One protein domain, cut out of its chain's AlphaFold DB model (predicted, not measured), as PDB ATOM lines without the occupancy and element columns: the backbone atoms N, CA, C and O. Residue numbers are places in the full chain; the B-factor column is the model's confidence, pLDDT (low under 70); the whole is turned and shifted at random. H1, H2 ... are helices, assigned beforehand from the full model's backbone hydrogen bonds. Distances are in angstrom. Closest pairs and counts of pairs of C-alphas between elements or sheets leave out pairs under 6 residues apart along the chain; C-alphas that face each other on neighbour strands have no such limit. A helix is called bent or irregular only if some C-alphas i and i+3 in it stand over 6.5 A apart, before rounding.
ATOM      1  N   SER A 118     -35.764 -17.155 -27.689       53.69
ATOM      2  CA  SER A 118     -36.602 -17.379 -26.502       53.69
ATOM      3  C   SER A 118     -36.799 -18.877 -26.239       53.69
ATOM      4  O   SER A 118     -36.615 -19.329 -25.112       53.69
ATOM      5  N   ALA A 119     -37.045 -19.670 -27.291       58.19
ATOM      6  CA  ALA A 119     -37.151 -21.128 -27.187       58.19
ATOM      7  C   ALA A 119     -35.844 -21.767 -26.682       58.19
ATOM      8  O   ALA A 119     -35.859 -22.500 -25.698       58.19
ATOM      9  N   VAL A 120     -34.697 -21.393 -27.264       58.78
ATOM     10  CA  VAL A 120     -33.381 -21.927 -26.861       58.78
ATOM     11  C   VAL A 120     -33.023 -21.558 -25.413       58.78
ATOM     12  O   VAL A 120     -32.457 -22.369 -24.677       58.78
ATOM     13  N   VAL A 121     -33.371 -20.349 -24.956       60.66
ATOM     14  CA  VAL A 121     -33.157 -19.935 -23.555       60.66
ATOM     15  C   VAL A 121     -34.067 -20.714 -22.597       60.66
ATOM     16  O   VAL A 121     -33.630 -21.102 -21.505       60.66
ATOM     17  N   MET A 122     -35.311 -20.998 -22.992       68.00
ATOM     18  CA  MET A 122     -36.208 -21.850 -22.203       68.00
ATOM     19  C   MET A 122     -35.724 -23.303 -22.148       68.00
ATOM     20  O   MET A 122     -35.804 -23.924 -21.088       68.00
ATOM     21  N   GLU A 123     -35.143 -23.825 -23.228       69.44
ATOM     22  CA  GLU A 123     -34.545 -25.164 -23.249       69.44
ATOM     23  C   GLU A 123     -33.344 -25.256 -22.298       69.44
ATOM     24  O   GLU A 123     -33.332 -26.097 -21.396       69.44
ATOM     25  N   TYR A 124     -32.365 -24.351 -22.423       78.62
ATOM     26  CA  TYR A 124     -31.164 -24.394 -21.583       78.62
ATOM     27  C   TYR A 124     -31.485 -24.187 -20.095       78.62
ATOM     28  O   TYR A 124     -30.984 -24.922 -19.242       78.62
ATOM     29  N   SER A 125     -32.373 -23.243 -19.765       84.75
ATOM     30  CA  SER A 125     -32.783 -23.010 -18.371       84.75
ATOM     31  C   SER A 125     -33.557 -24.190 -17.772       84.75
ATOM     32  O   SER A 125     -33.443 -24.456 -16.573       84.75
ATOM     33  N   THR A 126     -34.296 -24.940 -18.592       88.56
ATOM     34  CA  THR A 126     -34.969 -26.169 -18.154       88.56
ATOM     35  C   THR A 126     -33.955 -27.268 -17.855       88.56
ATOM     36  O   THR A 126     -34.034 -27.887 -16.794       88.56
ATOM     37  N   VAL A 127     -32.953 -27.461 -18.719       91.81
ATOM     38  CA  VAL A 127     -31.863 -28.423 -18.475       91.81
ATOM     39  C   VAL A 127     -31.128 -28.096 -17.177       91.81
ATOM     40  O   VAL A 127     -30.914 -28.983 -16.352       91.81
ATOM     41  N   GLN A 128     -30.811 -26.822 -16.941       92.38
ATOM     42  CA  GLN A 128     -30.157 -26.394 -15.702       92.38
ATOM     43  C   GLN A 128     -30.988 -26.719 -14.458       92.38
ATOM     44  O   GLN A 128     -30.442 -27.213 -13.475       92.38
ATOM     45  N   LYS A 129     -32.305 -26.483 -14.496       91.88
ATOM     46  CA  LYS A 129     -33.199 -26.821 -13.380       91.88
ATOM     47  C   LYS A 129     -33.279 -28.325 -13.140       91.88
ATOM     48  O   LYS A 129     -33.298 -28.744 -11.990       91.88
ATOM     49  N   ILE A 130     -33.296 -29.136 -14.200       92.12
ATOM     50  CA  ILE A 130     -33.272 -30.600 -14.071       92.12
ATOM     51  C   ILE A 130     -31.976 -31.046 -13.388       92.12
ATOM     52  O   ILE A 130     -32.041 -31.811 -12.434       92.12
ATOM     53  N   VAL A 131     -30.822 -30.531 -13.819       95.50
ATOM     54  CA  VAL A 131     -29.527 -30.837 -13.184       95.50
ATOM     55  C   VAL A 131     -29.535 -30.435 -11.706       95.50
ATOM     56  O   VAL A 131     -29.212 -31.255 -10.857       95.50
ATOM     57  N   GLN A 132     -30.012 -29.230 -11.382       92.12
ATOM     58  CA  GLN A 132     -30.130 -28.762  -9.994       92.12
ATOM     59  C   GLN A 132     -31.006 -29.677  -9.124       92.12
ATOM     60  O   GLN A 132     -30.661 -29.929  -7.973       92.12
ATOM     61  N   ILE A 133     -32.117 -30.187  -9.664       94.69
ATOM     62  CA  ILE A 133     -32.993 -31.134  -8.958       94.69
ATOM     63  C   ILE A 133     -32.287 -32.479  -8.754       94.69
ATOM     64  O   ILE A 133     -32.444 -33.093  -7.705       94.69
ATOM     65  N   LEU A 134     -31.527 -32.955  -9.743       93.94
ATOM     66  CA  LEU A 134     -30.808 -34.229  -9.649       93.94
ATOM     67  C   LEU A 134     -29.642 -34.175  -8.654       93.94
ATOM     68  O   LEU A 134     -29.366 -35.182  -8.007       93.94
ATOM     69  N   ASP A 135     -29.007 -33.012  -8.498       95.31
ATOM     70  CA  ASP A 135     -27.913 -32.797  -7.546       95.31
ATOM     71  C   ASP A 135     -28.401 -32.625  -6.087       95.31
ATOM     72  O   ASP A 135     -27.586 -32.649  -5.161       95.31
ATOM     73  N   ASN A 136     -29.713 -32.458  -5.857       96.12
ATOM     74  CA  ASN A 136     -30.311 -32.284  -4.530       96.12
ATOM     75  C   ASN A 136     -31.361 -33.366  -4.211       96.12
ATOM     76  O   ASN A 136     -32.487 -33.339  -4.710       96.12
ATOM     77  N   ASP A 137     -31.036 -34.263  -3.277       95.06
ATOM     78  CA  ASP A 137     -31.908 -35.373  -2.868       95.06
ATOM     79  C   ASP A 137     -33.296 -34.931  -2.375       95.06
ATOM     80  O   ASP A 137     -34.295 -35.611  -2.632       95.06
ATOM     81  N   ALA A 138     -33.391 -33.798  -1.672       96.00
ATOM     82  CA  ALA A 138     -34.669 -33.308  -1.156       96.00
ATOM     83  C   ALA A 138     -35.603 -32.873  -2.295       96.00
ATOM     84  O   ALA A 138     -36.788 -33.223  -2.300       96.00
ATOM     85  N   ASP A 139     -35.051 -32.166  -3.281       94.75
ATOM     86  CA  ASP A 139     -35.795 -31.697  -4.449       94.75
ATOM     87  C   ASP A 139     -36.175 -32.877  -5.348       94.75
ATOM     88  O   ASP A 139     -37.322 -32.973  -5.780       94.75
ATOM     89  N   LEU A 140     -35.273 -33.845  -5.534       96.38
ATOM     90  CA  LEU A 140     -35.556 -35.072  -6.277       96.38
ATOM     91  C   LEU A 140     -36.737 -35.855  -5.684       96.38
ATOM     92  O   LEU A 140     -37.613 -36.327  -6.419       96.38
ATOM     93  N   ILE A 141     -36.777 -36.010  -4.358       95.94
ATOM     94  CA  ILE A 141     -37.882 -36.689  -3.668       95.94
ATOM     95  C   ILE A 141     -39.183 -35.898  -3.837       95.94
ATOM     96  O   ILE A 141     -40.218 -36.491  -4.157       95.94
ATOM     97  N   ALA A 142     -39.141 -34.575  -3.673       95.31
ATOM     98  CA  ALA A 142     -40.307 -33.714  -3.852       95.31
ATOM     99  C   ALA A 142     -40.859 -33.793  -5.285       95.31
ATOM    100  O   ALA A 142     -42.067 -33.974  -5.468       95.31
ATOM    101  N   THR A 143     -39.993 -33.748  -6.301       94.38
ATOM    102  CA  THR A 143     -40.378 -33.897  -7.710       94.38
ATOM    103  C   THR A 143     -41.003 -35.264  -7.975       94.38
ATOM    104  O   THR A 143     -42.070 -35.335  -8.583       94.38
ATOM    105  N   LYS A 144     -40.415 -36.355  -7.465       93.12
ATOM    106  CA  LYS A 144     -40.992 -37.706  -7.598       93.12
ATOM    107  C   LYS A 144     -42.383 -37.808  -6.968       93.12
ATOM    108  O   LYS A 144     -43.275 -38.418  -7.558       93.12
ATOM    109  N   MET A 145     -42.584 -37.204  -5.797       94.81
ATOM    110  CA  MET A 145     -43.891 -37.167  -5.131       94.81
ATOM    111  C   MET A 145     -44.908 -36.351  -5.932       94.81
ATOM    112  O   MET A 145     -46.012 -36.831  -6.173       94.81
ATOM    113  N   ALA A 146     -44.522 -35.175  -6.428       92.19
ATOM    114  CA  ALA A 146     -45.387 -34.358  -7.273       92.19
ATOM    115  C   ALA A 146     -45.799 -35.094  -8.561       92.19
ATOM    116  O   ALA A 146     -46.972 -35.082  -8.927       92.19
ATOM    117  N   MET A 147     -44.868 -35.798  -9.215       91.56
ATOM    118  CA  MET A 147     -45.167 -36.616 -10.399       91.56
ATOM    119  C   MET A 147     -46.123 -37.768 -10.074       91.56
ATOM    120  O   MET A 147     -47.063 -38.029 -10.824       91.56
ATOM    121  N   LYS A 148     -45.922 -38.440  -8.935       92.38
ATOM    122  CA  LYS A 148     -46.829 -39.492  -8.463       92.38
ATOM    123  C   LYS A 148     -48.241 -38.948  -8.216       92.38
ATOM    124  O   LYS A 148     -49.209 -39.598  -8.605       92.38
ATOM    125  N   ASP A 149     -48.357 -37.762  -7.625       85.69
ATOM    126  CA  ASP A 149     -49.639 -37.111  -7.344       85.69
ATOM    127  C   ASP A 149     -50.357 -36.640  -8.617       85.69
ATOM    128  O   ASP A 149     -51.582 -36.744  -8.704       85.69
ATOM    129  N   LEU A 150     -49.620 -36.148  -9.618       85.31
ATOM    130  CA  LEU A 150     -50.176 -35.788 -10.928       85.31
ATOM    131  C   LEU A 150     -50.747 -37.020 -11.645       85.31
ATOM    132  O   LEU A 150     -51.899 -36.999 -12.079       85.31
ATOM    133  N   ASN A 151     -49.998 -38.125 -11.664       78.62
ATOM    134  CA  ASN A 151     -50.455 -39.383 -12.264       78.62
ATOM    135  C   ASN A 151     -51.664 -39.977 -11.518       78.62
ATOM    136  O   ASN A 151     -52.575 -40.533 -12.132       78.62
ATOM    137  N   ALA A 152     -51.704 -39.844 -10.189       75.62
ATOM    138  CA  ALA A 152     -52.836 -40.299  -9.385       75.62
ATOM    139  C   ALA A 152     -54.117 -39.496  -9.672       75.62
ATOM    140  O   ALA A 152     -55.206 -40.068  -9.675       75.62
ATOM    141  N   LYS A 153     -54.006 -38.189  -9.940       65.75
ATOM    142  CA  LYS A 153     -55.150 -37.334 -10.299       65.75
ATOM    143  C   LYS A 153     -55.678 -37.629 -11.700       65.75
ATOM    144  O   LYS A 153     -56.893 -37.714 -11.854       65.75
ATOM    145  N   GLN A 154     -54.792 -37.885 -12.664       60.84
ATOM    146  CA  GLN A 154     -55.185 -38.300 -14.014       60.84
ATOM    147  C   GLN A 154     -56.029 -39.591 -13.985       60.84
ATOM    148  O   GLN A 154     -57.067 -39.671 -14.630       60.84
ATOM    149  N   ASN A 155     -55.666 -40.564 -13.138       54.91
ATOM    150  CA  ASN A 155     -56.426 -41.814 -12.991       54.91
ATOM    151  C   ASN A 155     -57.806 -41.632 -12.310       54.91
ATOM    152  O   ASN A 155     -58.725 -42.424 -12.513       54.91
ATOM    153  N   ILE A 156     -57.974 -40.594 -11.482       56.22
ATOM    154  CA  ILE A 156     -59.243 -40.297 -10.794       56.22
ATOM    155  C   ILE A 156     -60.207 -39.533 -11.712       56.22
ATOM    156  O   ILE A 156     -61.420 -39.742 -11.626       56.22
ATOM    157  N   GLU A 157     -59.688 -38.682 -12.595       52.56
ATOM    158  CA  GLU A 157     -60.491 -37.926 -13.561       52.56
ATOM    159  C   GLU A 157     -61.124 -38.844 -14.624       52.56
ATOM    160  O   GLU A 157     -62.295 -38.672 -14.963       52.56
ATOM    161  N   GLU A 158     -60.440 -39.926 -15.014       51.81
ATOM    162  CA  GLU A 158     -61.002 -40.973 -15.888       51.81
ATOM    163  C   GLU A 158     -62.169 -41.748 -15.246       51.81
ATOM    164  O   GLU A 158     -63.090 -42.183 -15.935       51.81
ATOM    165  N   LYS A 159     -62.210 -41.881 -13.911       52.47
ATOM    166  CA  LYS A 159     -63.295 -42.606 -13.213       52.47
ATOM    167  C   LYS A 159     -64.578 -41.796 -13.010       52.47
ATOM    168  O   LYS A 159     -65.544 -42.323 -12.452       52.47
ATOM    169  N   LYS A 160     -64.624 -40.537 -13.454       52.25
ATOM    170  CA  LYS A 160     -65.844 -39.710 -13.455       52.25
ATOM    171  C   LYS A 160     -66.358 -39.361 -14.848       52.25
ATOM    172  O   LYS A 160     -67.192 -38.465 -14.973       52.25
TER     173      LYS A 160
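This is residues 118 to 160 of the 186 residues of the protein "protein kinase 4-like isoform X2" of Bombus terrestris (UniProt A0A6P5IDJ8). Two straight helices, H1 and then the longer H2, meet near their ends at one corner and make an open, flat V, or nearly an L, with nothing filling the space between its arms. The far parts of both arms stand free: residues 118 to 129 of H1, and residues 144 to 160, of which 144 to 158 belong to H2. The printed part has 43 residues with two named helices and no named strand, and its class is all helix. It is extended, with a radius of gyration of the C-alphas of 14.3 A and spans of 39 by 28 by 7 A.

Find C-alpha 118 at (-36.602, -17.379, -26.502); there H1, residues 118 to 134, begins, and it runs 24.5 A from first to last C-alpha, ending at C-alpha 134 at (-30.808, -34.229, -9.649). Pass Asp 135 and Asn 136 to reach H2, residues 137 to 158, which is 32.4 A long from first to last C-alpha and ends at C-alpha 158 at (-61.002, -40.973, -15.888). Neither helix is bent.

Look at the tight link of two residues: beside it H1 and H2 touch only at the corner, with 4 pairs of C-alphas within 8 A. H1 touches with residues 133 to 134 alone, and H2 with residues 139 to 143 alone. The closest C-alphas of the two helices are those of Ile 133 and Asp 139, 5.3 A apart. The helices run opposite ways at a steep tilt of 69 degrees, only just short of about perpendicular, and their centres are 20.3 A apart. In H1 and H2 every O i to N i+4 pair is within hydrogen-bond range.

Look for the two C-alphas farthest apart at Val 121 and Lys 160, 39.5 A from each other. The printed part has no cut, and its one link, H1 to H2, is tight. In the B-factor column the mean pLDDT of the printed part is 80.5, and this predicted model falls under 70 at residues 118 to 123 and 153 to 160.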